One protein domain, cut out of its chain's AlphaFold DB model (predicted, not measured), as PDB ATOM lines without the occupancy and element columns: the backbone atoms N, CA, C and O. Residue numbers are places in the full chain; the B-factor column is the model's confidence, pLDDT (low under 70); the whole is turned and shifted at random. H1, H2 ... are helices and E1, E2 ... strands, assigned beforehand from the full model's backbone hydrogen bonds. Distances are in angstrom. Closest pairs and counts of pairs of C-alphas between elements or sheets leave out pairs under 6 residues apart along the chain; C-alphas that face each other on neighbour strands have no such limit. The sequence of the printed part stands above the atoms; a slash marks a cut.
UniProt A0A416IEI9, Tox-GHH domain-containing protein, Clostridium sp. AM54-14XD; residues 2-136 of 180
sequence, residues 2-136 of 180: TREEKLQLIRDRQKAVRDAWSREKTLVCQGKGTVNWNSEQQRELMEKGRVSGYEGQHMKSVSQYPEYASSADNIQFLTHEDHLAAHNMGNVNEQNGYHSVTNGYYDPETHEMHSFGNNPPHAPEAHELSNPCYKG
ATOM      1  N   THR A   2      58.588  26.125 -28.332       94.38
ATOM      2  CA  THR A   2      58.807  24.949 -29.180       94.38
ATOM      3  C   THR A   2      58.522  25.276 -30.652       94.38
ATOM      4  O   THR A   2      57.987  26.336 -30.989       94.38
ATOM      5  N   ARG A   3      58.889  24.373 -31.572       94.88
ATOM      6  CA  ARG A   3      58.557  24.529 -33.000       94.88
ATOM      7  C   ARG A   3      57.043  24.569 -33.226       94.88
ATOM      8  O   ARG A   3      56.580  25.329 -34.069       94.88
ATOM      9  N   GLU A   4      56.296  23.757 -32.490       95.50
ATOM     10  CA  GLU A   4      54.838  23.668 -32.600       95.50
ATOM     11  C   GLU A   4      54.165  24.951 -32.120       95.50
ATOM     12  O   GLU A   4      53.333  25.497 -32.838       95.50
ATOM     13  N   GLU A   5      54.609  25.495 -30.987       93.81
ATOM     14  CA  GLU A   5      54.125  26.777 -30.468       93.81
ATOM     15  C   GLU A   5      54.411  27.930 -31.444       93.81
ATOM     16  O   GLU A   5      53.534  28.749 -31.702       93.81
ATOM     17  N   LYS A   6      55.598  27.962 -32.071       92.62
ATOM     18  CA  LYS A   6      55.918  28.962 -33.110       92.62
ATOM     19  C   LYS A   6      54.986  28.857 -34.315       92.62
ATOM     20  O   LYS A   6      54.541  29.874 -34.842       92.62
ATOM     21  N   LEU A   7      54.708  27.636 -34.774       95.69
ATOM     22  CA  LEU A   7      53.794  27.410 -35.893       95.69
ATOM     23  C   LEU A   7      52.365  27.803 -35.535       95.69
ATOM     24  O   LEU A   7      51.679  28.386 -36.371       95.69
ATOM     25  N   GLN A   8      51.931  27.511 -34.311       95.88
ATOM     26  CA  GLN A   8      50.615  27.910 -33.840       95.88
ATOM     27  C   GLN A   8      50.492  29.434 -33.797       95.88
ATOM     28  O   GLN A   8      49.579  29.975 -34.411       95.88
ATOM     29  N   LEU A   9      51.488  30.128 -33.237       94.81
ATOM     30  CA  LEU A   9      51.526  31.590 -33.215       94.81
ATOM     31  C   LEU A   9      51.439  32.196 -34.627       94.81
ATOM     32  O   LEU A   9      50.726  33.171 -34.842       94.81
ATOM     33  N   ILE A  10      52.131  31.620 -35.617       95.88
ATOM     34  CA  ILE A  10      52.043  32.076 -37.016       95.88
ATOM     35  C   ILE A  10      50.617  31.917 -37.562       95.88
ATOM     36  O   ILE A  10      50.108  32.835 -38.207       95.88
ATOM     37  N   ARG A  11      49.965  30.775 -37.307       97.31
ATOM     38  CA  ARG A  11      48.580  30.537 -37.748       97.31
ATOM     39  C   ARG A  11      47.611  31.511 -37.092       97.31
ATOM     40  O   ARG A  11      46.737  32.029 -37.785       97.31
ATOM     41  N   ASP A  12      47.792  31.768 -35.803       98.06
ATOM     42  CA  ASP A  12      46.947  32.660 -35.016       98.06
ATOM     43  C   ASP A  12      47.035  34.092 -35.547       98.06
ATOM     44  O   ASP A  12      46.010  34.669 -35.903       98.06
ATOM     45  N   ARG A  13      48.253  34.603 -35.771       97.25
ATOM     46  CA  ARG A  13      48.475  35.922 -36.392       97.25
ATOM     47  C   ARG A  13      47.799  36.054 -37.751       97.25
ATOM     48  O   ARG A  13      47.156  37.053 -38.057       97.25
ATOM     49  N   GLN A  14      47.954  35.039 -38.602       97.62
ATOM     50  CA  GLN A  14      47.331  35.044 -39.924       97.62
ATOM     51  C   GLN A  14      45.802  34.961 -39.832       97.62
ATOM     52  O   GLN A  14      45.110  35.543 -40.665       97.62
ATOM     53  N   LYS A  15      45.268  34.243 -38.838       98.06
ATOM     54  CA  LYS A  15      43.830  34.164 -38.572       98.06
ATOM     55  C   LYS A  15      43.277  35.522 -38.151       98.06
ATOM     56  O   LYS A  15      42.302  35.951 -38.754       98.06
ATOM     57  N   ALA A  16      43.926  36.215 -37.215       98.44
ATOM     58  CA  ALA A  16      43.517  37.550 -36.776       98.44
ATOM     59  C   ALA A  16      43.358  38.518 -37.958       98.44
ATOM     60  O   ALA A  16      42.324  39.169 -38.094       98.44
ATOM     61  N   VAL A  17      44.343  38.550 -38.864       98.38
ATOM     62  CA  VAL A  17      44.313  39.416 -40.054       98.38
ATOM     63  C   VAL A  17      43.183  39.034 -41.016       98.38
ATOM     64  O   VAL A  17      42.486  39.914 -41.516       98.38
ATOM     65  N   ARG A  18      42.972  37.736 -41.279       98.50
ATOM     66  CA  ARG A  18      41.868  37.279 -42.147       98.50
ATOM     67  C   ARG A  18      40.503  37.646 -41.573       98.50
ATOM     68  O   ARG A  18      39.652  38.151 -42.300       98.50
ATOM     69  N   ASP A  19      40.312  37.412 -40.281       98.62
ATOM     70  CA  ASP A  19      39.051  37.689 -39.596       98.62
ATOM     71  C   ASP A  19      38.776  39.200 -39.551       98.62
ATOM     72  O   ASP A  19      37.646  39.631 -39.788       98.62
ATOM     73  N   ALA A  20      39.812  40.021 -39.340       98.69
ATOM     74  CA  ALA A  20      39.709  41.474 -39.415       98.69
ATOM     75  C   ALA A  20      39.287  41.948 -40.814       98.69
ATOM     76  O   ALA A  20      38.371  42.758 -40.921       98.69
ATOM     77  N   TRP A  21      39.880  41.411 -41.888       98.69
ATOM     78  CA  TRP A  21      39.470  41.750 -43.259       98.69
ATOM     79  C   TRP A  21      38.030  41.319 -43.563       98.69
ATOM     80  O   TRP A  21      37.284  42.053 -44.209       98.69
ATOM     81  N   SER A  22      37.608  40.152 -43.069       98.44
ATOM     82  CA  SER A  22      36.222  39.685 -43.206       98.44
ATOM     83  C   SER A  22      35.230  40.611 -42.494       98.44
ATOM     84  O   SER A  22      34.147  40.900 -43.016       98.44
ATOM     85  N   ARG A  23      35.597  41.096 -41.303       98.38
ATOM     86  CA  ARG A  23      34.819  42.089 -40.556       98.38
ATOM     87  C   ARG A  23      34.754  43.418 -41.308       98.38
ATOM     88  O   ARG A  23      33.661  43.948 -41.476       98.38
ATOM     89  N   GLU A  24      35.877  43.892 -41.837       98.44
ATOM     90  CA  GLU A  24      35.946  45.125 -42.631       98.44
ATOM     91  C   GLU A  24      35.050  45.061 -43.867       98.44
ATOM     92  O   GLU A  24      34.262  45.964 -44.125       98.44
ATOM     93  N   LYS A  25      35.087  43.939 -44.593       97.62
ATOM     94  CA  LYS A  25      34.211  43.705 -45.745       97.62
ATOM     95  C   LYS A  25      32.727  43.796 -45.370       97.62
ATOM     96  O   LYS A  25      31.931  44.344 -46.130       97.62
ATOM     97  N   THR A  26      32.358  43.286 -44.193       97.00
ATOM     98  CA  THR A  26      30.983  43.375 -43.672       97.00
ATOM     99  C   THR A  26      30.593  44.819 -43.356       97.00
ATOM    100  O   THR A  26      29.490  45.229 -43.710       97.00
ATOM    101  N   LEU A  27      31.494  45.599 -42.745       97.38
ATOM    102  CA  LEU A  27      31.276  47.024 -42.481       97.38
ATOM    103  C   LEU A  27      31.075  47.803 -43.785       97.38
ATOM    104  O   LEU A  27      30.104  48.547 -43.907       97.38
ATOM    105  N   VAL A  28      31.917  47.556 -44.793       96.94
ATOM    106  CA  VAL A  28      31.835  48.244 -46.091       96.94
ATOM    107  C   VAL A  28      30.515  47.960 -46.807       96.94
ATOM    108  O   VAL A  28      29.930  48.876 -47.382       96.94
ATOM    109  N   CYS A  29      29.974  46.742 -46.700       94.88
ATOM    110  CA  CYS A  29      28.635  46.415 -47.217       94.88
ATOM    111  C   CYS A  29      27.499  47.205 -46.540       94.88
ATOM    112  O   CYS A  29      26.396  47.287 -47.079       94.88
ATOM    113  N   GLN A  30      27.745  47.728 -45.340       95.19
ATOM    114  CA  GLN A  30      26.806  48.534 -44.563       95.19
ATOM    115  C   GLN A  30      27.062  50.037 -44.739       95.19
ATOM    116  O   GLN A  30      26.419  50.840 -44.073       95.19
ATOM    117  N   GLY A  31      27.992  50.428 -45.618       95.88
ATOM    118  CA  GLY A  31      28.406  51.819 -45.800       95.88
ATOM    119  C   GLY A  31      29.353  52.350 -44.722       95.88
ATOM    120  O   GLY A  31      29.576  53.555 -44.670       95.88
ATOM    121  N   LYS A  32      29.930  51.470 -43.895       97.50
ATOM    122  CA  LYS A  32      30.845  51.802 -42.795       97.50
ATOM    123  C   LYS A  32      32.252  51.258 -43.047       97.50
ATOM    124  O   LYS A  32      32.447  50.399 -43.897       97.50
ATOM    125  N   GLY A  33      33.235  51.711 -42.286       97.44
ATOM    126  CA  GLY A  33      34.591  51.164 -42.326       97.44
ATOM    127  C   GLY A  33      35.394  51.579 -41.104       97.44
ATOM    128  O   GLY A  33      35.041  52.545 -40.434       97.44
ATOM    129  N   THR A  34      36.461  50.845 -40.805       97.25
ATOM    130  CA  THR A  34      37.492  51.308 -39.859       97.25
ATOM    131  C   THR A  34      38.506  52.236 -40.526       97.25
ATOM    132  O   THR A  34      39.205  52.982 -39.847       97.25
ATOM    133  N   VAL A  35      38.551  52.225 -41.860       96.81
ATOM    134  CA  VAL A  35      39.266  53.184 -42.704       96.81
ATOM    135  C   VAL A  35      38.252  53.786 -43.670       96.81
ATOM    136  O   VAL A  35      37.343  53.093 -44.140       96.81
ATOM    137  N   ASN A  36      38.418  55.062 -44.011       96.62
ATOM    138  CA  ASN A  36      37.558  55.729 -44.980       96.62
ATOM    139  C   ASN A  36      37.896  55.314 -46.428       96.62
ATOM    140  O   ASN A  36      38.501  56.065 -47.195       96.62
ATOM    141  N   TRP A  37      37.531  54.085 -46.795       97.56
ATOM    142  CA  TRP A  37      37.787  53.508 -48.112       97.56
ATOM    143  C   TRP A  37      37.101  54.290 -49.231       97.56
ATOM    144  O   TRP A  37      35.882  54.484 -49.225       97.56
ATOM    145  N   ASN A  38      37.853  54.646 -50.272       96.31
ATOM    146  CA  ASN A  38      37.256  55.185 -51.492       96.31
ATOM    147  C   ASN A  38      36.528  54.090 -52.301       96.31
ATOM    148  O   ASN A  38      36.663  52.895 -52.036       96.31
ATOM    149  N   SER A  39      35.752  54.480 -53.313       95.81
ATOM    150  CA  SER A  39      34.905  53.541 -54.063       95.81
ATOM    151  C   SER A  39      35.682  52.434 -54.796       95.81
ATOM    152  O   SER A  39      35.164  51.327 -54.943       95.81
ATOM    153  N   GLU A  40      36.916  52.695 -55.240       96.75
ATOM    154  CA  GLU A  40      37.759  51.680 -55.883       96.75
ATOM    155  C   GLU A  40      38.279  50.664 -54.864       96.75
ATOM    156  O   GLU A  40      38.204  49.460 -55.111       96.75
ATOM    157  N   GLN A  41      38.728  51.140 -53.701       98.00
ATOM    158  CA  GLN A  41      39.183  50.302 -52.590       98.00
ATOM    159  C   GLN A  41      38.045  49.448 -52.024       98.00
ATOM    160  O   GLN A  41      38.237  48.261 -51.780       98.00
ATOM    161  N   GLN A  42      36.839  50.009 -51.881       97.94
ATOM    162  CA  GLN A  42      35.652  49.247 -51.485       97.94
ATOM    163  C   GLN A  42      35.378  48.101 -52.470       97.94
ATOM    164  O   GLN A  42      35.171  46.962 -52.053       97.94
ATOM    165  N   ARG A  43      35.422  48.369 -53.783       97.06
ATOM    166  CA  ARG A  43      35.247  47.329 -54.810       97.06
ATOM    167  C   ARG A  43      36.339  46.265 -54.734       97.06
ATOM    168  O   ARG A  43      36.034  45.076 -54.813       97.06
ATOM    169  N   GLU A  44      37.590  46.676 -54.547       97.94
ATOM    170  CA  GLU A  44      38.709  45.748 -54.388       97.94
ATOM    171  C   GLU A  44      38.538  44.855 -53.154       97.94
ATOM    172  O   GLU A  44      38.715  43.640 -53.247       97.94
ATOM    173  N   LEU A  45      38.124  45.426 -52.020       97.69
ATOM    174  CA  LEU A  45      37.828  44.677 -50.804       97.69
ATOM    175  C   LEU A  45      36.712  43.651 -51.039       97.69
ATOM    176  O   LEU A  45      36.809  42.507 -50.589       97.69
ATOM    177  N   MET A  46      35.671  44.026 -51.783       96.31
ATOM    178  CA  MET A  46      34.580  43.116 -52.120       96.31
ATOM    179  C   MET A  46      35.033  41.958 -53.014       96.31
ATOM    180  O   MET A  46      34.633  40.818 -52.763       96.31
ATOM    181  N   GLU A  47      35.888  42.224 -53.999       96.12
ATOM    182  CA  GLU A  47      36.379  41.237 -54.966       96.12
ATOM    183  C   GLU A  47      37.468  40.324 -54.384       96.12
ATOM    184  O   GLU A  47      37.381  39.101 -54.481       96.12
ATOM    185  N   LYS A  48      38.491  40.909 -53.752       97.44
ATOM    186  CA  LYS A  48      39.712  40.210 -53.317       97.44
ATOM    187  C   LYS A  48      39.732  39.878 -51.828       97.44
ATOM    188  O   LYS A  48      40.604  39.132 -51.388       97.44
ATOM    189  N   GLY A  49      38.826  40.457 -51.039       97.19
ATOM    190  CA  GLY A  49      38.808  40.313 -49.580       97.19
ATOM    191  C   GLY A  49      39.884  41.120 -48.850       97.19
ATOM    192  O   GLY A  49      40.075  40.910 -47.660       97.19
ATOM    193  N   ARG A  50      40.598  42.015 -49.544       97.75
ATOM    194  CA  ARG A  50      41.601  42.942 -48.991       97.75
ATOM    195  C   ARG A  50      41.804  44.119 -49.941       97.75
ATOM    196  O   ARG A  50      41.503  43.986 -51.126       97.75
ATOM    197  N   VAL A  51      42.385  45.208 -49.448       98.25
ATOM    198  CA  VAL A  51      42.761  46.379 -50.259       98.25
ATOM    199  C   VAL A  51      44.268  46.383 -50.501       98.25
ATOM    200  O   VAL A  51      45.054  46.168 -49.578       98.25
ATOM    201  N   SER A  52      44.690  46.596 -51.746       97.00
ATOM    202  CA  SER A  52      46.111  46.661 -52.093       97.00
ATOM    203  C   SER A  52      46.773  47.889 -51.462       97.00
ATOM    204  O   SER A  52      46.188  48.967 -51.415       97.00
ATOM    205  N   GLY A  53      48.004  47.728 -50.974       96.19
ATOM    206  CA  GLY A  53      48.744  48.793 -50.283       96.19
ATOM    207  C   GLY A  53      48.412  48.944 -48.795       96.19
ATOM    208  O   GLY A  53      49.101  49.702 -48.120       96.19
ATOM    209  N   TYR A  54      47.426  48.197 -48.285       97.88
ATOM    210  CA  TYR A  54      47.084  48.152 -46.865       97.88
ATOM    211  C   TYR A  54      47.459  46.813 -46.231       97.88
ATOM    212  O   TYR A  54      47.271  45.736 -46.808       97.88
ATOM    213  N   GLU A  55      47.959  46.888 -45.005       95.94
ATOM    214  CA  GLU A  55      48.416  45.758 -44.212       95.94
ATOM    215  C   GLU A  55      47.634  45.682 -42.896       95.94
ATOM    216  O   GLU A  55      47.335  46.699 -42.274       95.94
ATOM    217  N   GLY A  56      47.298  44.462 -42.467       96.38
ATOM    218  CA  GLY A  56      46.698  44.223 -41.155       96.38
ATOM    219  C   GLY A  56      47.778  44.193 -40.078       96.38
ATOM    220  O   GLY A  56      48.419  43.158 -39.876       96.38
ATOM    221  N   GLN A  57      47.976  45.317 -39.398       94.38
ATOM    222  CA  GLN A  57      48.968  45.470 -38.343       94.38
ATOM    223  C   GLN A  57      48.416  45.014 -36.989       94.38
ATOM    224  O   GLN A  57      47.305  45.380 -36.612       94.38
ATOM    225  N   HIS A  58      49.221  44.265 -36.230       95.75
ATOM    226  CA  HIS A  58      48.924  43.939 -34.836       95.75
ATOM    227  C   HIS A  58      49.255  45.138 -33.932       95.75
ATOM    228  O   HIS A  58      50.415  45.539 -33.813       95.75
ATOM    229  N   MET A  59      48.241  45.698 -33.277       95.38
ATOM    230  CA  MET A  59      48.362  46.905 -32.449       95.38
ATOM    231  C   MET A  59      49.076  46.646 -31.110       95.38
ATOM    232  O   MET A  59      49.879  47.459 -30.653       95.38
ATOM    233  N   LYS A  60      48.835  45.484 -30.490       93.75
ATOM    234  CA  LYS A  60      49.677  44.901 -29.436       93.75
ATOM    235  C   LYS A  60      50.572  43.830 -30.034       93.75
ATOM    236  O   LYS A  60      50.090  42.877 -30.655       93.75
ATOM    237  N   SER A  61      51.870  43.947 -29.777       91.69
ATOM    238  CA  SER A  61      52.865  42.997 -30.249       91.69
ATOM    239  C   SER A  61      52.616  41.600 -29.690       91.69
ATOM    240  O   SER A  61      52.672  41.357 -28.485       91.69
ATOM    241  N   VAL A  62      52.422  40.647 -30.593       92.06
ATOM    242  CA  VAL A  62      52.203  39.229 -30.276       92.06
ATOM    243  C   VAL A  62      53.420  38.541 -29.656       92.06
ATOM    244  O   VAL A  62      53.289  37.438 -29.136       92.06
ATOM    245  N   SER A  63      54.609  39.154 -29.719       88.62
ATOM    246  CA  SER A  63      55.788  38.635 -29.016       88.62
ATOM    247  C   SER A  63      55.705  38.872 -27.507       88.62
ATOM    248  O   SER A  63      56.237  38.065 -26.749       88.62
ATOM    249  N   GLN A  64      55.032  39.947 -27.083       89.75
ATOM    250  CA  GLN A  64      54.803  40.280 -25.675       89.75
ATOM    251  C   GLN A  64      53.428  39.827 -25.178       89.75
ATOM    252  O   GLN A  64      53.318  39.426 -24.026       89.75
ATOM    253  N   TYR A  65      52.414  39.858 -26.047       93.38
ATOM    254  CA  TYR A  65      51.027  39.525 -25.716       93.38
ATOM    255  C   TYR A  65      50.476  38.427 -26.648       93.38
ATOM    256  O   TYR A  65      49.590  38.688 -27.475       93.38
ATOM    257  N   PRO A  66      51.031  37.200 -26.599       94.06
ATOM    258  CA  PRO A  66      50.621  36.102 -27.476       94.06
ATOM    259  C   PRO A  66      49.149  35.697 -27.299       94.06
ATOM    260  O   PRO A  66      48.555  35.164 -28.232       94.06
ATOM    261  N   GLU A  67      48.532  35.987 -26.152       95.69
ATOM    262  CA  GLU A  67      47.111  35.754 -25.884       95.69
ATOM    263  C   GLU A  67      46.172  36.514 -26.838       95.69
ATOM    264  O   GLU A  67      45.048  36.072 -27.069       95.69
ATOM    265  N   TYR A  68      46.639  37.608 -27.454       96.81
ATOM    266  CA  TYR A  68      45.882  38.362 -28.461       96.81
ATOM    267  C   TYR A  68      46.280  38.021 -29.903       96.81
ATOM    268  O   TYR A  68      45.807  38.675 -30.834       96.81
ATOM    269  N   ALA A  69      47.134  37.016 -30.128       96.69
ATOM    270  CA  ALA A  69      47.661  36.709 -31.458       96.69
ATOM    271  C   ALA A  69      46.585  36.301 -32.469       96.69
ATOM    272  O   ALA A  69      46.735  36.584 -33.651       96.69
ATOM    273  N   SER A  70      45.505  35.659 -32.019       97.56
ATOM    274  CA  SER A  70      44.376  35.259 -32.866       97.56
ATOM    275  C   SER A  70      43.224  36.266 -32.885       97.56
ATOM    276  O   SER A  70      42.184  35.971 -33.476       97.56
ATOM    277  N   SER A  71      43.358  37.410 -32.204       98.06
ATOM    278  CA  SER A  71      42.269  38.373 -32.041       98.06
ATOM    279  C   SER A  71      42.204  39.354 -33.209       98.06
ATOM    280  O   SER A  71      43.123  40.143 -33.416       98.06
ATOM    281  N   ALA A  72      41.083  39.356 -33.932       98.06
ATOM    282  CA  ALA A  72      40.795  40.361 -34.957       98.06
ATOM    283  C   ALA A  72      40.658  41.781 -34.375       98.06
ATOM    284  O   ALA A  72      40.843  42.755 -35.102       98.06
ATOM    285  N   ASP A  73      40.372  41.896 -33.074       97.81
ATOM    286  CA  ASP A  73      40.306  43.179 -32.365       97.81
ATOM    287  C   ASP A  73      41.692  43.773 -32.110       97.81
ATOM    288  O   ASP A  73      41.823  44.950 -31.802       97.81
ATOM    289  N   ASN A  74      42.747  42.979 -32.287       98.00
ATOM    290  CA  ASN A  74      44.119  43.454 -32.230       98.00
ATOM    291  C   ASN A  74      44.644  43.938 -33.591       98.00
ATOM    292  O   ASN A  74      45.840  44.188 -33.718       98.00
ATOM    293  N   ILE A  75      43.790  44.047 -34.615       98.19
ATOM    294  CA  ILE A  75      44.194  44.433 -35.970       98.19
ATOM    295  C   ILE A  75      43.683  45.830 -36.336       98.19
ATOM    296  O   ILE A  75      42.498  46.120 -36.181       98.19
ATOM    297  N   GLN A  76      44.577  46.648 -36.893       97.69
ATOM    298  CA  GLN A  76      44.266  47.882 -37.624       97.69
ATOM    299  C   GLN A  76      44.793  47.786 -39.060       97.69
ATOM    300  O   GLN A  76      45.784  47.094 -39.303       97.69
ATOM    301  N   PHE A  77      44.163  48.483 -40.006       98.19
ATOM    302  CA  PHE A  77      44.652  48.560 -41.383       98.19
ATOM    303  C   PHE A  77      45.439  49.842 -41.599       98.19
ATOM    304  O   PHE A  77      44.897  50.929 -41.431       98.19
ATOM    305  N   LEU A  78      46.701  49.707 -41.997       96.19
ATOM    306  CA  LEU A  78      47.593  50.830 -42.277       96.19
ATOM    307  C   LEU A  78      48.220  50.680 -43.655       96.19
ATOM    308  O   LEU A  78      48.366  49.561 -44.155       96.19
ATOM    309  N   THR A  79      48.627  51.798 -44.252       95.88
ATOM    310  CA  THR A  79      49.530  51.754 -45.403       95.88
ATOM    311  C   THR A  79      50.888  51.195 -44.978       95.88
ATOM    312  O   THR A  79      51.212  51.151 -43.790       95.88
ATOM    313  N   HIS A  80      51.713  50.774 -45.935       90.88
ATOM    314  CA  HIS A  80      53.069  50.309 -45.628       90.88
ATOM    315  C   HIS A  80      53.907  51.363 -44.875       90.88
ATOM    316  O   HIS A  80      54.639  51.032 -43.944       90.88
ATOM    317  N   GLU A  81      53.787  52.633 -45.266       90.75
ATOM    318  CA  GLU A  81      54.508  53.747 -44.643       90.75
ATOM    319  C   GLU A  81      54.035  53.984 -43.205       90.75
ATOM    320  O   GLU A  81      54.853  54.020 -42.286       90.75
ATOM    321  N   ASP A  82      52.720  54.035 -42.995       92.94
ATOM    322  CA  ASP A  82      52.125  54.208 -41.667       92.94
ATOM    323  C   ASP A  82      52.417  53.029 -40.744       92.94
ATOM    324  O   ASP A  82      52.694  53.199 -39.559       92.94
ATOM    325  N   HIS A  83      52.398  51.811 -41.283       90.00
ATOM    326  CA  HIS A  83      52.749  50.611 -40.537       90.00
ATOM    327  C   HIS A  83      54.204  50.682 -40.045       90.00
ATOM    328  O   HIS A  83      54.483  50.401 -38.875       90.00
ATOM    329  N   LEU A  84      55.129  51.119 -40.902       87.31
ATOM    330  CA  LEU A  84      56.519  51.334 -40.512       87.31
ATOM    331  C   LEU A  84      56.657  52.465 -39.475       87.31
ATOM    332  O   LEU A  84      57.396  52.310 -38.499       87.31
ATOM    333  N   ALA A  85      55.931  53.573 -39.644       86.38
ATOM    334  CA  ALA A  85      55.916  54.691 -38.699       86.38
ATOM    335  C   ALA A  85      55.408  54.271 -37.309       86.38
ATOM    336  O   ALA A  85      56.063  54.560 -36.302       86.38
ATOM    337  N   ALA A  86      54.325  53.490 -37.252       84.88
ATOM    338  CA  ALA A  86      53.753  52.960 -36.015       84.88
ATOM    339  C   ALA A  86      54.766  52.131 -35.207       84.88
ATOM    340  O   ALA A  86      54.811  52.209 -33.978       84.88
ATOM    341  N   HIS A  87      55.620  51.355 -35.882       80.88
ATOM    342  CA  HIS A  87      56.706  50.639 -35.215       80.88
ATOM    343  C   HIS A  87      57.811  51.583 -34.712       80.88
ATOM    344  O   HIS A  87      58.336  51.391 -33.614       80.88
ATOM    345  N   ASN A  88      58.157  52.621 -35.470       77.12
ATOM    346  CA  ASN A  88      59.266  53.518 -35.136       77.12
ATOM    347  C   ASN A  88      58.948  54.533 -34.019       77.12
ATOM    348  O   ASN A  88      59.872  55.103 -33.444       77.12
ATOM    349  N   MET A  89      57.678  54.734 -33.656       70.50
ATOM    350  CA  MET A  89      57.287  55.638 -32.560       70.50
ATOM    351  C   MET A  89      57.497  55.081 -31.150       70.50
ATOM    352  O   MET A  89      57.547  55.849 -30.191       70.50
ATOM    353  N   GLY A  90      57.629  53.760 -30.999       57.06
ATOM    354  CA  GLY A  90      57.728  53.119 -29.684       57.06
ATOM    355  C   GLY A  90      59.020  53.424 -28.917       57.06
ATOM    356  O   GLY A  90      59.037  53.297 -27.692       57.06
ATOM    357  N   ASN A  91      60.105  53.817 -29.599       52.53
ATOM    358  CA  ASN A  91      61.367  54.175 -28.948       52.53
ATOM    359  C   ASN A  91      62.275  54.997 -29.885       52.53
ATOM    360  O   ASN A  91      62.807  54.473 -30.861       52.53
ATOM    361  N   VAL A  92      62.509  56.274 -29.562       50.31
ATOM    362  CA  VAL A  92      63.376  57.189 -30.340       50.31
ATOM    363  C   VAL A  92      64.847  56.746 -30.416       50.31
ATOM    364  O   VAL A  92      65.599  57.261 -31.242       50.31
ATOM    365  N   ASN A  93      65.256  55.773 -29.596       50.22
ATOM    366  CA  ASN A  93      66.653  55.348 -29.466       50.22
ATOM    367  C   ASN A  93      66.961  54.016 -30.176       50.22
ATOM    368  O   ASN A  93      68.125  53.634 -30.261       50.22
ATOM    369  N   GLU A  94      65.946  53.307 -30.679       51.75
ATOM    370  CA  GLU A  94      66.087  51.996 -31.324       51.75
ATOM    371  C   GLU A  94      65.096  51.878 -32.492       51.75
ATOM    372  O   GLU A  94      63.984  51.371 -32.347       51.75
ATOM    373  N   GLN A  95      65.498  52.351 -33.677       51.84
ATOM    374  CA  GLN A  95      64.768  52.133 -34.931       51.84
ATOM    375  C   GLN A  95      64.878  50.655 -35.353       51.84
ATOM    376  O   GLN A  95      65.578  50.309 -36.300       51.84
ATOM    377  N   ASN A  96      64.198  49.757 -34.640       54.88
ATOM    378  CA  ASN A  96      64.243  48.313 -34.904       54.88
ATOM    379  C   ASN A  96      63.310  47.880 -36.063       54.88
ATOM    380  O   ASN A  96      63.087  46.681 -36.274       54.88
ATOM    381  N   GLY A  97      62.743  48.834 -36.817       62.12
ATOM    382  CA  GLY A  97      61.769  48.572 -37.879       62.12
ATOM    383  C   GLY A  97      60.579  47.758 -37.359       62.12
ATOM    384  O   GLY A  97      60.160  47.928 -36.215       62.12
ATOM    385  N   TYR A  98      60.092  46.796 -38.149       62.53
ATOM    386  CA  TYR A  98      58.968  45.899 -37.810       62.53
ATOM    387  C   TYR A  98      59.137  45.049 -36.529       62.53
ATOM    388  O   TYR A  98      58.248  44.276 -36.172       62.53
ATOM    389  N   HIS A  99      60.270  45.154 -35.830       63.34
ATOM    390  CA  HIS A  99      60.551  44.425 -34.592       63.34
ATOM    391  C   HIS A  99      60.236  45.230 -33.323       63.34
ATOM    392  O   HIS A  99      60.330  44.683 -32.222       63.34
ATOM    393  N   SER A 100      59.861  46.506 -33.451       67.06
ATOM    394  CA  SER A 100      59.434  47.321 -32.310       67.06
ATOM    395  C   SER A 100      58.144  46.779 -31.692       67.06
ATOM    396  O   SER A 100      57.202  46.409 -32.399       67.06
ATOM    397  N   VAL A 101      58.108  46.721 -30.361       78.25
ATOM    398  CA  VAL A 101      56.964  46.218 -29.598       78.25
ATOM    399  C   VAL A 101      55.868  47.280 -29.542       78.25
ATOM    400  O   VAL A 101      55.934  48.239 -28.780       78.25
ATOM    401  N   THR A 102      54.840  47.112 -30.368       83.31
ATOM    402  CA  THR A 102      53.655  47.973 -30.365       83.31
ATOM    403  C   THR A 102      52.742  47.638 -29.181       83.31
ATOM    404  O   THR A 102      52.613  46.477 -28.778       83.31
ATOM    405  N   ASN A 103      52.119  48.657 -28.586       91.12
ATOM    406  CA  ASN A 103      51.080  48.503 -27.561       91.12
ATOM    407  C   ASN A 103      50.050  49.635 -27.663       91.12
ATOM    408  O   ASN A 103      49.873  50.423 -26.732       91.12
ATOM    409  N   GLY A 104      49.405  49.753 -28.817       91.94
ATOM    410  CA  GLY A 104      48.474  50.845 -29.066       91.94
ATOM    411  C   GLY A 104      47.982  50.912 -30.501       91.94
ATOM    412  O   GLY A 104      48.482  50.216 -31.384       91.94
ATOM    413  N   TYR A 105      46.992  51.768 -30.694       92.12
ATOM    414  CA  TYR A 105      46.454  52.140 -31.992       92.12
ATOM    415  C   TYR A 105      47.264  53.306 -32.566       92.12
ATOM    416  O   TYR A 105      47.567  54.247 -31.836       92.12
ATOM    417  N   TYR A 106      47.616  53.243 -33.849       93.31
ATOM    418  CA  TYR A 106      48.311  54.336 -34.533       93.31
ATOM    419  C   TYR A 106      47.308  55.099 -35.388       93.31
ATOM    420  O   TYR A 106      46.642  54.499 -36.233       93.31
ATOM    421  N   ASP A 107      47.228  56.406 -35.172       92.81
ATOM    422  CA  ASP A 107      46.388  57.304 -35.948       92.81
ATOM    423  C   ASP A 107      47.202  57.886 -37.123       92.81
ATOM    424  O   ASP A 107      48.133  58.665 -36.894       92.81
ATOM    425  N   PRO A 108      46.891  57.518 -38.380       90.25
ATOM    426  CA  PRO A 108      47.613  58.011 -39.548       90.25
ATOM    427  C   PRO A 108      47.343  59.489 -39.872       90.25
ATOM    428  O   PRO A 108      48.102  60.068 -40.643       90.25
ATOM    429  N   GLU A 109      46.295  60.114 -39.321       89.44
ATOM    430  CA  GLU A 109      46.020  61.539 -39.550       89.44
ATOM    431  C   GLU A 109      46.847  62.430 -38.620       89.44
ATOM    432  O   GLU A 109      47.389  63.454 -39.041       89.44
ATOM    433  N   THR A 110      46.947  62.044 -37.347       91.94
ATOM    434  CA  THR A 110      47.697  62.799 -36.331       91.94
ATOM    435  C   THR A 110      49.145  62.338 -36.192       91.94
ATOM    436  O   THR A 110      49.965  63.066 -35.632       91.94
ATOM    437  N   HIS A 111      49.475  61.158 -36.728       88.38
ATOM    438  CA  HIS A 111      50.740  60.460 -36.507       88.38
ATOM    439  C   HIS A 111      51.017  60.212 -35.014       88.38
ATOM    440  O   HIS A 111      52.164  60.257 -34.565       88.38
ATOM    441  N   GLU A 112      49.963  59.961 -34.229       89.06
ATOM    442  CA  GLU A 112      50.040  59.677 -32.796       89.06
ATOM    443  C   GLU A 112      49.731  58.207 -32.470       89.06
ATOM    444  O   GLU A 112      49.070  57.486 -33.215       89.06
ATOM    445  N   MET A 113      50.266  57.735 -31.338       88.94
ATOM    446  CA  MET A 113      50.087  56.367 -30.861       88.94
ATOM    447  C   MET A 113      49.255  56.389 -29.586       88.94
ATOM    448  O   MET A 113      49.716  56.803 -28.520       88.94
ATOM    449  N   HIS A 114      48.037  55.881 -29.679       90.69
ATOM    450  CA  HIS A 114      47.111  55.752 -28.570       90.69
ATOM    451  C   HIS A 114      47.388  54.446 -27.824       90.69
ATOM    452  O   HIS A 114      46.981  53.360 -28.236       90.69
ATOM    453  N   SER A 115      48.127  54.550 -26.719       91.69
ATOM    454  CA  SER A 115      48.523  53.393 -25.911       91.69
ATOM    455  C   SER A 115      47.324  52.692 -25.270       91.69
ATOM    456  O   SER A 115      46.485  53.332 -24.637       91.69
ATOM    457  N   PHE A 116      47.294  51.357 -25.329       92.56
ATOM    458  CA  PHE A 116      46.309  50.566 -24.577       92.56
ATOM    459  C   PHE A 116      46.687  50.389 -23.101       92.56
ATOM    460  O   PHE A 116      45.863  49.953 -22.294       92.56
ATOM    461  N   GLY A 117      47.945  50.664 -22.736       91.81
ATOM    462  CA  GLY A 117      48.482  50.330 -21.420       91.81
ATOM    463  C   GLY A 117      48.264  48.848 -21.090       91.81
ATOM    464  O   GLY A 117      48.680  47.963 -21.848       91.81
ATOM    465  N   ASN A 118      47.572  48.593 -19.977       91.25
ATOM    466  CA  ASN A 118      47.227  47.251 -19.496       91.25
ATOM    467  C   ASN A 118      45.880  46.730 -20.021       91.25
ATOM    468  O   ASN A 118      45.502  45.604 -19.701       91.25
ATOM    469  N   ASN A 119      45.147  47.523 -20.802       94.94
ATOM    470  CA  ASN A 119      43.860  47.100 -21.335       94.94
ATOM    471  C   ASN A 119      44.044  46.129 -22.516       94.94
ATOM    472  O   ASN A 119      45.078  46.175 -23.210       94.94
ATOM    473  N   PRO A 120      43.053  45.250 -22.762       95.75
ATOM    474  CA  PRO A 120      42.983  44.472 -23.993       95.75
ATOM    475  C   PRO A 120      42.969  45.387 -25.226       95.75
ATOM    476  O   PRO A 120      42.459  46.507 -25.142       95.75
ATOM    477  N   PRO A 121      43.507  44.932 -26.371       96.25
ATOM    478  CA  PRO A 121      43.347  45.665 -27.613       96.25
ATOM    479  C   PRO A 121      41.877  45.626 -28.035       96.25
ATOM    480  O   PRO A 121      41.208  44.601 -27.888       96.25
ATOM    481  N   HIS A 122      41.392  46.732 -28.581       94.75
ATOM    482  CA  HIS A 122      40.107  46.790 -29.257       94.75
ATOM    483  C   HIS A 122      40.333  47.284 -30.678       94.75
ATOM    484  O   HIS A 122      41.235  48.086 -30.927       94.75
ATOM    485  N   ALA A 123      39.499  46.825 -31.604       94.50
ATOM    486  CA  ALA A 123      39.581  47.281 -32.977       94.50
ATOM    487  C   ALA A 123      39.349  48.796 -33.085       94.50
ATOM    488  O   ALA A 123      38.629  49.353 -32.245       94.50
ATOM    489  N   PRO A 124      39.861  49.440 -34.150       94.44
ATOM    490  CA  PRO A 124      39.467  50.802 -34.476       94.44
ATOM    491  C   PRO A 124      37.945  50.910 -34.620       94.44
ATOM    492  O   PRO A 124      37.279  49.967 -35.068       94.44
ATOM    493  N   GLU A 125      37.396  52.050 -34.214       94.25
ATOM    494  CA  GLU A 125      35.960  52.298 -34.278       94.25
ATOM    495  C   GLU A 125      35.509  52.453 -35.736       94.25
ATOM    496  O   GLU A 125      36.138  53.147 -36.538       94.25
ATOM    497  N   ALA A 126      34.414  51.783 -36.090       95.81
ATOM    498  CA  ALA A 126      33.844  51.905 -37.421       95.81
ATOM    499  C   ALA A 126      33.068  53.221 -37.547       95.81
ATOM    500  O   ALA A 126      32.216  53.527 -36.713       95.81
ATOM    501  N   HIS A 127      33.303  53.949 -38.629       95.19
ATOM    502  CA  HIS A 127      32.619  55.194 -38.965       95.19
ATOM    503  C   HIS A 127      31.920  55.082 -40.325       95.19
ATOM    504  O   HIS A 127      32.180  54.161 -41.104       95.19
ATOM    505  N   GLU A 128      30.994  56.001 -40.601       96.75
ATOM    506  CA  GLU A 128      30.341  56.099 -41.910       96.75
ATOM    507  C   GLU A 128      31.375  56.469 -42.979       96.75
ATOM    508  O   GLU A 128      32.142  57.419 -42.810       96.75
ATOM    509  N   LEU A 129      31.386  55.738 -44.094       95.75
ATOM    510  CA  LEU A 129      32.248  56.064 -45.226       95.75
ATOM    511  C   LEU A 129      31.785  57.375 -45.865       95.75
ATOM    512  O   LEU A 129      30.585  57.623 -46.008       95.75
ATOM    513  N   SER A 130      32.727  58.195 -46.332       94.62
ATOM    514  CA  SER A 130      32.390  59.468 -46.980       94.62
ATOM    515  C   SER A 130      31.709  59.279 -48.342       94.62
ATOM    516  O   SER A 130      30.868  60.089 -48.729       94.62
ATOM    517  N   ASN A 131      32.045  58.204 -49.067       93.12
ATOM    518  CA  ASN A 131      31.464  57.871 -50.371       93.12
ATOM    519  C   ASN A 131      31.236  56.350 -50.542       93.12
ATOM    520  O   ASN A 131      31.980  55.681 -51.270       93.12
ATOM    521  N   PRO A 132      30.238  55.766 -49.854       93.94
ATOM    522  CA  PRO A 132      29.967  54.332 -49.908       93.94
ATOM    523  C   PRO A 132      29.328  53.937 -51.245       93.94
ATOM    524  O   PRO A 132      28.291  54.478 -51.631       93.94
ATOM    525  N   CYS A 133      29.911  52.954 -51.936       91.62
ATOM    526  CA  CYS A 133      29.332  52.382 -53.158       91.62
ATOM    527  C   CYS A 133      28.451  51.150 -52.891       91.62
ATOM    528  O   CYS A 133      27.698  50.731 -53.768       91.62
ATOM    529  N   TYR A 134      28.481  50.626 -51.663       80.88
ATOM    530  CA  TYR A 134      27.627  49.546 -51.176       80.88
ATOM    531  C   TYR A 134      26.778  50.062 -50.006       80.88
ATOM    532  O   TYR A 134      26.977  49.681 -48.859       80.88
ATOM    533  N   LYS A 135      25.847  50.990 -50.260       69.88
ATOM    534  CA  LYS A 135      24.822  51.305 -49.254       69.88
ATOM    535  C   LYS A 135      23.790  50.183 -49.269       69.88
ATOM    536  O   LYS A 135      23.057  50.031 -50.246       69.88
ATOM    537  N   GLY A 136      23.768  49.388 -48.203       55.94
ATOM    538  CA  GLY A 136      22.720  48.405 -47.960       55.94
ATOM    539  C   GLY A 136      21.338  49.037 -48.127       55.94
ATOM    540  O   GLY A 136      21.064  50.117 -47.609       55.94
TER     541      GLY A 136
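This is residues 2 to 136 of the 180 residues of the protein "Tox-GHH domain-containing protein" of Clostridium sp. AM54-14XD (UniProt A0A416IEI9). What does the model look like at first sight? A small two-stranded hairpin, E1 and E2, makes the core, with the long helix H1 along one side of it and helix H3 and a second hairpin, E3 and E4, on the other. H2 lies by the last turns of H1, residues 2 to 7 at the other end of H1 stick out, and much of the rest is long loops. What is it made of? The printed part has 135 residues with three named helices and four named strands, in the order H1 H2 E1 E2 H3 E3 E4; under half of the residues are in these elements, the class is mixed, helices and strands, and both two-stranded sheets are antiparallel. The whole is compact, with a radius of gyration of the C-alphas of 15.2 A and spans of 45 by 35 by 26 A.

Where are the strands? E1 is residues 54 to 58, from C-alpha 54 at (47.084, 48.152, -46.865), and E2 is residues 75 to 79, 12.9 and 13.1 A long. E3 is residues 104 to 107, 9.7 A, and E4 is residues 112 to 115, 9.4 A, ending at (48.523, 53.393, -25.911). Where are the helices? H1 is residues 3 to 29, 39.7 A long, from C-alpha 3 at (58.557, 24.529, -33.000). H2 is residues 39 to 48, 14.2 A, and H3 is residues 80 to 88, 12.6 A.

How do the strands pair? E1 and E2 form an antiparallel hairpin at 141 degrees, with N 55 and O 78 2.8 A apart, within hydrogen-bond range. E3 and E4 form another at 158 degrees, with N 114 and O 105 at 2.7 A. What is nearest to E1 and E2? The closest C-alphas of H1 and E1, Val 17 and Gly 56, are 5.5 A apart; those of E1 and H3, Tyr 54 and His 80, are 6.5 A apart; those of E2 and E3, Gln 76 and Tyr 105, are 7.4 A apart. How do the helices stand? H1, with residues 25 to 28 alone, only just touches H2, with 3 pairs of C-alphas within 8 A, the closest those of Lys 25 and Leu 45 at 6.3 A, at a steep tilt of 47 degrees, opposite ways. H1 and H3 are apart, and in H1, H2 and H3 every O i to N i+4 pair is within hydrogen-bond range.

How far does it reach? The two C-alphas farthest apart, those of Asn 93 and Gly 136, are 48.2 A apart, and the printed part has no cut. Which links are long? Those from E1 to E2 and from H3 to E3 are long; after E4, residues 116 to 136 hold no named element, though 127 to 128 pair antiparallel with 32 to 33. Where is confidence low? The mean pLDDT of the printed part is 90.7, and residues 90 to 100 and 135 to 136 are under 70.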